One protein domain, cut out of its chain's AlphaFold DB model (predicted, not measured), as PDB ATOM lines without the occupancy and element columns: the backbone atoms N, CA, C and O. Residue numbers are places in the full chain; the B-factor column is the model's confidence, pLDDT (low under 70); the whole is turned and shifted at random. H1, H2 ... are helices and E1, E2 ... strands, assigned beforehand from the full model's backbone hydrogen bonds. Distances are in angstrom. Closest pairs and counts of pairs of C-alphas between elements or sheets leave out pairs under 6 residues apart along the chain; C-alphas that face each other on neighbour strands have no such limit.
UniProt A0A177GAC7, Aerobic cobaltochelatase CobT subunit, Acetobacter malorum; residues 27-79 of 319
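What this domain is: This is residues 27 to 79 of the 319 residues of the protein "Aerobic cobaltochelatase CobT subunit" of Acetobacter malorum (UniProt A0A177GAC7). One long helix, H1, is over one face of a small sheet of two parallel strands, E1 and E2, and a wide loop, residues 54 to 66, swings out on the side of the sheet away from the helix. The printed part has 53 residues, in the order H1, E1, E2, a mixed class. It is only just compact, close to loose, with a radius of gyration of the C-alphas of 11.5 A and spans of 32 by 22 by 14 A.

How they stand to each other: H1, residues 27 to 43, has every O i to N i+4 pair within hydrogen-bond range. Its closest C-alphas to E1, residues 49 to 53, are those of Ala 36 and Val 50, 6.1 A apart. H1 and E2, residues 67 to 71, are near each other, with 6 pairs of C-alphas within 10 A. E1 and E2 are parallel at 32 degrees; N 51 and O 68 are 2.9 A apart, within hydrogen-bond range.

Where its parts are: H1 runs 23.8 A from C-alpha 27 at (27.244, -1.586, 22.455). E1 spans 12.9 A, and E2 13.3 A to C-alpha 71 at (26.062, -16.845, 26.503).

The domain as a whole: The farthest C-alphas, of Leu 64 and His 76, are 33.0 A apart. The printed part has no cut. The link from H1 to E1 is tight, that from E1 to E2 long. Residues 56, 60 to 61 and 63 to 66 have pLDDT under 70.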
ATOM      1  N   LYS A  27      26.036  -0.990  21.852       92.56
ATOM      2  CA  LYS A  27      27.244  -1.586  22.455       92.56
ATOM      3  C   LYS A  27      27.152  -3.106  22.541       92.56
ATOM      4  O   LYS A  27      28.125  -3.782  22.212       92.56
ATOM      5  N   VAL A  28      26.005  -3.632  22.968       95.00
ATOM      6  CA  VAL A  28      25.777  -5.080  23.060       95.00
ATOM      7  C   VAL A  28      25.835  -5.724  21.675       95.00
ATOM      8  O   VAL A  28      26.505  -6.740  21.502       95.00
ATOM      9  N   ASP A  29      25.201  -5.115  20.674       94.56
ATOM     10  CA  ASP A  29      25.204  -5.641  19.307       94.56
ATOM     11  C   ASP A  29      26.603  -5.590  18.678       94.56
ATOM     12  O   ASP A  29      27.057  -6.579  18.096       94.56
ATOM     13  N   ALA A  30      27.341  -4.492  18.880       96.00
ATOM     14  CA  ALA A  30      28.735  -4.386  18.453       96.00
ATOM     15  C   ALA A  30      29.620  -5.448  19.124       96.00
ATOM     16  O   ALA A  30      30.457  -6.068  18.463       96.00
ATOM     17  N   PHE A  31      29.418  -5.704  20.418       96.75
ATOM     18  CA  PHE A  31      30.145  -6.738  21.151       96.75
ATOM     19  C   PHE A  31      29.838  -8.145  20.630       96.75
ATOM     20  O   PHE A  31      30.765  -8.920  20.382       96.75
ATOM     21  N   LYS A  32      28.561  -8.471  20.399       96.88
ATOM     22  CA  LYS A  32      28.151  -9.749  19.801       96.88
ATOM     23  C   LYS A  32      28.773  -9.952  18.426       96.88
ATOM     24  O   LYS A  32      29.332 -11.014  18.157       96.88
ATOM     25  N   GLN A  33      28.713  -8.928  17.574       96.75
ATOM     26  CA  GLN A  33      29.271  -8.977  16.228       96.75
ATOM     27  C   GLN A  33      30.792  -9.174  16.258       96.75
ATOM     28  O   GLN A  33      31.306 -10.042  15.552       96.75
ATOM     29  N   ALA A  34      31.506  -8.417  17.096       97.44
ATOM     30  CA  ALA A  34      32.954  -8.532  17.243       97.44
ATOM     31  C   ALA A  34      33.372  -9.901  17.801       97.44
ATOM     32  O   ALA A  34      34.309 -10.515  17.289       97.44
ATOM     33  N   THR A  35      32.653 -10.406  18.805       97.00
ATOM     34  CA  THR A  35      32.915 -11.719  19.414       97.00
ATOM     35  C   THR A  35      32.692 -12.840  18.404       97.00
ATOM     36  O   THR A  35      33.573 -13.674  18.215       97.00
ATOM     37  N   ALA A  36      31.569 -12.823  17.679       96.62
ATOM     38  CA  ALA A  36      31.283 -13.811  16.643       96.62
ATOM     39  C   ALA A  36      32.308 -13.760  15.498       96.62
ATOM     40  O   ALA A  36      32.780 -14.800  15.046       96.62
ATOM     41  N   ALA A  37      32.693 -12.565  15.037       96.88
ATOM     42  CA  ALA A  37      33.708 -12.414  13.995       96.88
ATOM     43  C   ALA A  37      35.084 -12.934  14.445       96.88
ATOM     44  O   ALA A  37      35.755 -13.629  13.683       96.88
ATOM     45  N   THR A  38      35.476 -12.641  15.688       96.94
ATOM     46  CA  THR A  38      36.735 -13.117  16.278       96.94
ATOM     47  C   THR A  38      36.740 -14.636  16.401       96.94
ATOM     48  O   THR A  38      37.693 -15.275  15.967       96.94
ATOM     49  N   LEU A  39      35.648 -15.218  16.901       96.38
ATOM     50  CA  LEU A  39      35.484 -16.663  17.018       96.38
ATOM     51  C   LEU A  39      35.639 -17.357  15.662       96.38
ATOM     52  O   LEU A  39      36.405 -18.308  15.552       96.38
ATOM     53  N   ARG A  40      34.982 -16.856  14.607       95.62
ATOM     54  CA  ARG A  40      35.118 -17.419  13.251       95.62
ATOM     55  C   ARG A  40      36.537 -17.308  12.707       95.62
ATOM     56  O   ARG A  40      37.026 -18.238  12.073       95.62
ATOM     57  N   ALA A  41      37.193 -16.174  12.950       96.62
ATOM     58  CA  ALA A  41      38.562 -15.943  12.504       96.62
ATOM     59  C   ALA A  41      39.556 -16.879  13.207       96.62
ATOM     60  O   ALA A  41      40.402 -17.476  12.544       96.62
ATOM     61  N   ILE A  42      39.435 -17.041  14.529       96.12
ATOM     62  CA  ILE A  42      40.267 -17.965  15.309       96.12
ATOM     63  C   ILE A  42      39.960 -19.412  14.921       96.12
ATOM     64  O   ILE A  42      40.897 -20.174  14.704       96.12
ATOM     65  N   GLY A  43      38.680 -19.764  14.783       94.12
ATOM     66  CA  GLY A  43      38.207 -21.106  14.443       94.12
ATOM     67  C   GLY A  43      38.444 -21.535  12.993       94.12
ATOM     68  O   GLY A  43      38.249 -22.697  12.665       94.12
ATOM     69  N   GLY A  44      38.844 -20.618  12.105       93.00
ATOM     70  CA  GLY A  44      39.098 -20.914  10.689       93.00
ATOM     71  C   GLY A  44      37.847 -21.212   9.850       93.00
ATOM     72  O   GLY A  44      37.970 -21.605   8.695       93.00
ATOM     73  N   GLN A  45      36.648 -21.000  10.398       90.19
ATOM     74  CA  GLN A  45      35.361 -21.351   9.786       90.19
ATOM     75  C   GLN A  45      34.528 -20.080   9.562       90.19
ATOM     76  O   GLN A  45      33.875 -19.568  10.474       90.19
ATOM     77  N   ARG A  46      34.565 -19.535   8.337       89.38
ATOM     78  CA  ARG A  46      33.928 -18.243   7.990       89.38
ATOM     79  C   ARG A  46      32.404 -18.263   8.068       89.38
ATOM     80  O   ARG A  46      31.817 -17.223   8.356       89.38
ATOM     81  N   ASP A  47      31.805 -19.427   7.852       88.38
ATOM     82  CA  ASP A  47      30.354 -19.594   7.767       88.38
ATOM     83  C   ASP A  47      29.759 -20.220   9.036       88.38
ATOM     84  O   ASP A  47      28.569 -20.522   9.079       88.38
ATOM     85  N   ALA A  48      30.559 -20.375  10.103       90.06
ATOM     86  CA  ALA A  48      30.070 -20.913  11.367       90.06
ATOM     87  C   ALA A  48      28.922 -20.054  11.930       90.06
ATOM     88  O   ALA A  48      29.027 -18.824  12.077       90.06
ATOM     89  N   GLU A  49      27.812 -20.705  12.263       91.75
ATOM     90  CA  GLU A  49      26.620 -20.043  12.780       91.75
ATOM     91  C   GLU A  49      26.799 -19.782  14.280       91.75
ATOM     92  O   GLU A  49      26.849 -20.712  15.080       91.75
ATOM     93  N   VAL A  50      26.898 -18.509  14.677       93.50
ATOM     94  CA  VAL A  50      27.058 -18.110  16.084       93.50
ATOM     95  C   VAL A  50      25.742 -17.545  16.593       93.50
ATOM     96  O   VAL A  50      25.191 -16.609  16.014       93.50
ATOM     97  N   SER A  51      25.262 -18.097  17.697       93.25
ATOM     98  CA  SER A  51      23.971 -17.776  18.301       93.25
ATOM     99  C   SER A  51      24.134 -17.494  19.793       93.25
ATOM    100  O   SER A  51      24.925 -18.145  20.473       93.25
ATOM    101  N   PHE A  52      23.393 -16.517  20.312       93.12
ATOM    102  CA  PHE A  52      23.487 -16.088  21.707       93.12
ATOM    103  C   PHE A  52      22.249 -16.543  22.481       93.12
ATOM    104  O   PHE A  52      21.129 -16.270  22.054       93.12
ATOM    105  N   HIS A  53      22.451 -17.238  23.600       90.94
ATOM    106  CA  HIS A  53      21.384 -17.866  24.381       90.94
ATOM    107  C   HIS A  53      21.449 -17.476  25.857       90.94
ATOM    108  O   HIS A  53      22.527 -17.328  26.430       90.94
ATOM    109  N   THR A  54      20.284 -17.318  26.478       87.38
ATOM    110  CA  THR A  54      20.164 -17.058  27.916       87.38
ATOM    111  C   THR A  54      20.411 -18.340  28.714       87.38
ATOM    112  O   THR A  54      20.011 -19.418  28.285       87.38
ATOM    113  N   GLY A  55      21.006 -18.212  29.901       77.12
ATOM    114  CA  GLY A  55      21.287 -19.333  30.802       77.12
ATOM    115  C   GLY A  55      22.768 -19.702  30.865       77.12
ATOM    116  O   GLY A  55      23.605 -19.108  30.180       77.12
ATOM    117  N   ASN A  56      23.089 -20.668  31.728       69.81
ATOM    118  CA  ASN A  56      24.440 -21.205  31.807       69.81
ATOM    119  C   ASN A  56      24.679 -22.125  30.606       69.81
ATOM    120  O   ASN A  56      24.005 -23.141  30.461       69.81
ATOM    121  N   MET A  57      25.615 -21.745  29.742       73.44
ATOM    122  CA  MET A  57      25.994 -22.522  28.567       73.44
ATOM    123  C   MET A  57      27.420 -23.025  28.788       73.44
ATOM    124  O   MET A  57      28.351 -22.235  28.599       73.44
ATOM    125  N   PRO A  58      27.609 -24.288  29.216       70.25
ATOM    126  CA  PRO A  58      28.943 -24.862  29.305       70.25
ATOM    127  C   PRO A  58      29.574 -24.937  27.910       70.25
ATOM    128  O   PRO A  58      28.876 -24.907  26.887       70.25
ATOM    129  N   VAL A  59      30.903 -25.040  27.862       75.94
ATOM    130  CA  VAL A  59      31.618 -25.334  26.617       75.94
ATOM    131  C   VAL A  59      31.266 -26.766  26.214       75.94
ATOM    132  O   VAL A  59      31.856 -27.726  26.686       75.94
ATOM    133  N   GLY A  60      30.215 -26.895  25.412       68.69
ATOM    134  CA  GLY A  60      29.678 -28.173  24.968       68.69
ATOM    135  C   GLY A  60      30.016 -28.483  23.511       68.69
ATOM    136  O   GLY A  60      30.551 -27.621  22.800       68.69
ATOM    137  N   PRO A  61      29.664 -29.696  23.050       65.62
ATOM    138  CA  PRO A  61      29.883 -30.118  21.679       65.62
ATOM    139  C   PRO A  61      29.230 -29.142  20.700       65.62
ATOM    140  O   PRO A  61      28.080 -28.719  20.859       65.62
ATOM    141  N   ILE A  62      29.983 -28.792  19.661       70.81
ATOM    142  CA  ILE A  62      29.446 -28.053  18.526       70.81
ATOM    143  C   ILE A  62      28.510 -29.021  17.810       70.81
ATOM    144  O   ILE A  62      28.926 -30.100  17.396       70.81
ATOM    145  N   SER A  63      27.225 -28.673  17.739       59.28
ATOM    146  CA  SER A  63      26.227 -29.533  17.094       59.28
ATOM    147  C   SER A  63      26.650 -29.887  15.663       59.28
ATOM    148  O   SER A  63      27.291 -29.065  15.011       59.28
ATOM    149  N   LEU A  64      26.214 -31.048  15.157       49.19
ATOM    150  CA  LEU A  64      26.497 -31.546  13.795       49.19
ATOM    151  C   LEU A  64      26.267 -30.506  12.673       49.19
ATOM    152  O   LEU A  64      26.840 -30.613  11.599       49.19
ATOM    153  N   ALA A  65      25.436 -29.488  12.918       52.72
ATOM    154  CA  ALA A  65      25.162 -28.389  11.993       52.72
ATOM    155  C   ALA A  65      26.145 -27.197  12.099       52.72
ATOM    156  O   ALA A  65      25.855 -26.126  11.574       52.72
ATOM    157  N   GLY A  66      27.256 -27.317  12.835       67.81
ATOM    158  CA  GLY A  66      28.237 -26.236  13.007       67.81
ATOM    159  C   GLY A  66      27.716 -25.027  13.796       67.81
ATOM    160  O   GLY A  66      28.317 -23.951  13.753       67.81
ATOM    161  N   LYS A  67      26.587 -25.175  14.508       84.88
ATOM    162  CA  LYS A  67      26.001 -24.094  15.312       84.88
ATOM    163  C   LYS A  67      26.709 -23.973  16.647       84.88
ATOM    164  O   LYS A  67      26.715 -24.907  17.450       84.88
ATOM    165  N   ILE A  68      27.221 -22.781  16.903       90.56
ATOM    166  CA  ILE A  68      27.949 -22.422  18.110       90.56
ATOM    167  C   ILE A  68      27.058 -21.541  18.958       90.56
ATOM    168  O   ILE A  68      26.459 -20.568  18.486       90.56
ATOM    169  N   ARG A  69      26.961 -21.903  20.231       91.19
ATOM    170  CA  ARG A  69      26.116 -21.216  21.196       91.19
ATOM    171  C   ARG A  69      27.001 -20.496  22.195       91.19
ATOM    172  O   ARG A  69      27.823 -21.121  22.855       91.19
ATOM    173  N   LEU A  70      26.813 -19.188  22.297       93.25
ATOM    174  CA  LEU A  70      27.482 -18.336  23.267       93.25
ATOM    175  C   LEU A  70      26.477 -17.809  24.297       93.25
ATOM    176  O   LEU A  70      25.287 -17.686  23.986       93.25
ATOM    177  N   PRO A  71      26.927 -17.463  25.513       93.19
ATOM    178  CA  PRO A  71      26.062 -16.845  26.503       93.19
ATOM    179  C   PRO A  71      25.591 -15.469  26.024       93.19
ATOM    180  O   PRO A  71      26.378 -14.664  25.526       93.19
ATOM    181  N   GLN A  72      24.303 -15.193  26.191       94.06
ATOM    182  CA  GLN A  72      23.703 -13.908  25.873       94.06
ATOM    183  C   GLN A  72      24.230 -12.830  26.837       94.06
ATOM    184  O   GLN A  72      23.990 -12.955  28.037       94.06
ATOM    185  N   PRO A  73      24.885 -11.763  26.338       94.00
ATOM    186  CA  PRO A  73      25.271 -10.628  27.169       94.00
ATOM    187  C   PRO A  73      24.043  -9.877  27.692       94.00
ATOM    188  O   PRO A  73      23.044  -9.701  26.975       94.00
ATOM    189  N   SER A  74      24.140  -9.399  28.929       92.75
ATOM    190  CA  SER A  74      23.172  -8.499  29.536       92.75
ATOM    191  C   SER A  74      23.205  -7.112  28.882       92.75
ATOM    192  O   SER A  74      24.151  -6.722  28.193       92.75
ATOM    193  N   ARG A  75      22.145  -6.323  29.103       89.19
ATOM    194  CA  ARG A  75      22.077  -4.931  28.618       89.19
ATOM    195  C   ARG A  75      23.146  -4.035  29.248       89.19
ATOM    196  O   ARG A  75      23.580  -3.072  28.623       89.19
ATOM    197  N   HIS A  76      23.557  -4.358  30.471       89.06
ATOM    198  CA  HIS A  76      24.537  -3.617  31.256       89.06
ATOM    199  C   HIS A  76      25.743  -4.500  31.557       89.06
ATOM    200  O   HIS A  76      26.117  -4.663  32.714       89.06
ATOM    201  N   MET A  77      26.322  -5.071  30.501       91.56
ATOM    202  CA  MET A  77      27.479  -5.951  30.617       91.56
ATOM    203  C   MET A  77      28.640  -5.263  31.337       91.56
ATOM    204  O   MET A  77      29.134  -4.216  30.905       91.56
ATOM    205  N   ASP A  78      29.042  -5.850  32.459       93.06
ATOM    206  CA  ASP A  78      30.222  -5.446  33.207       93.06
ATOM    207  C   ASP A  78      31.479  -6.130  32.643       93.06
ATOM    208  O   ASP A  78      31.430  -6.899  31.679       93.06
ATOM    209  N   ALA A  79      32.643  -5.792  33.201       93.12
ATOM    210  CA  ALA A  79      33.911  -6.344  32.731       93.12
ATOM    211  C   ALA A  79      33.985  -7.870  32.915       93.12
ATOM    212  O   ALA A  79      34.499  -8.563  32.042       93.12
TER     213      ALA A  79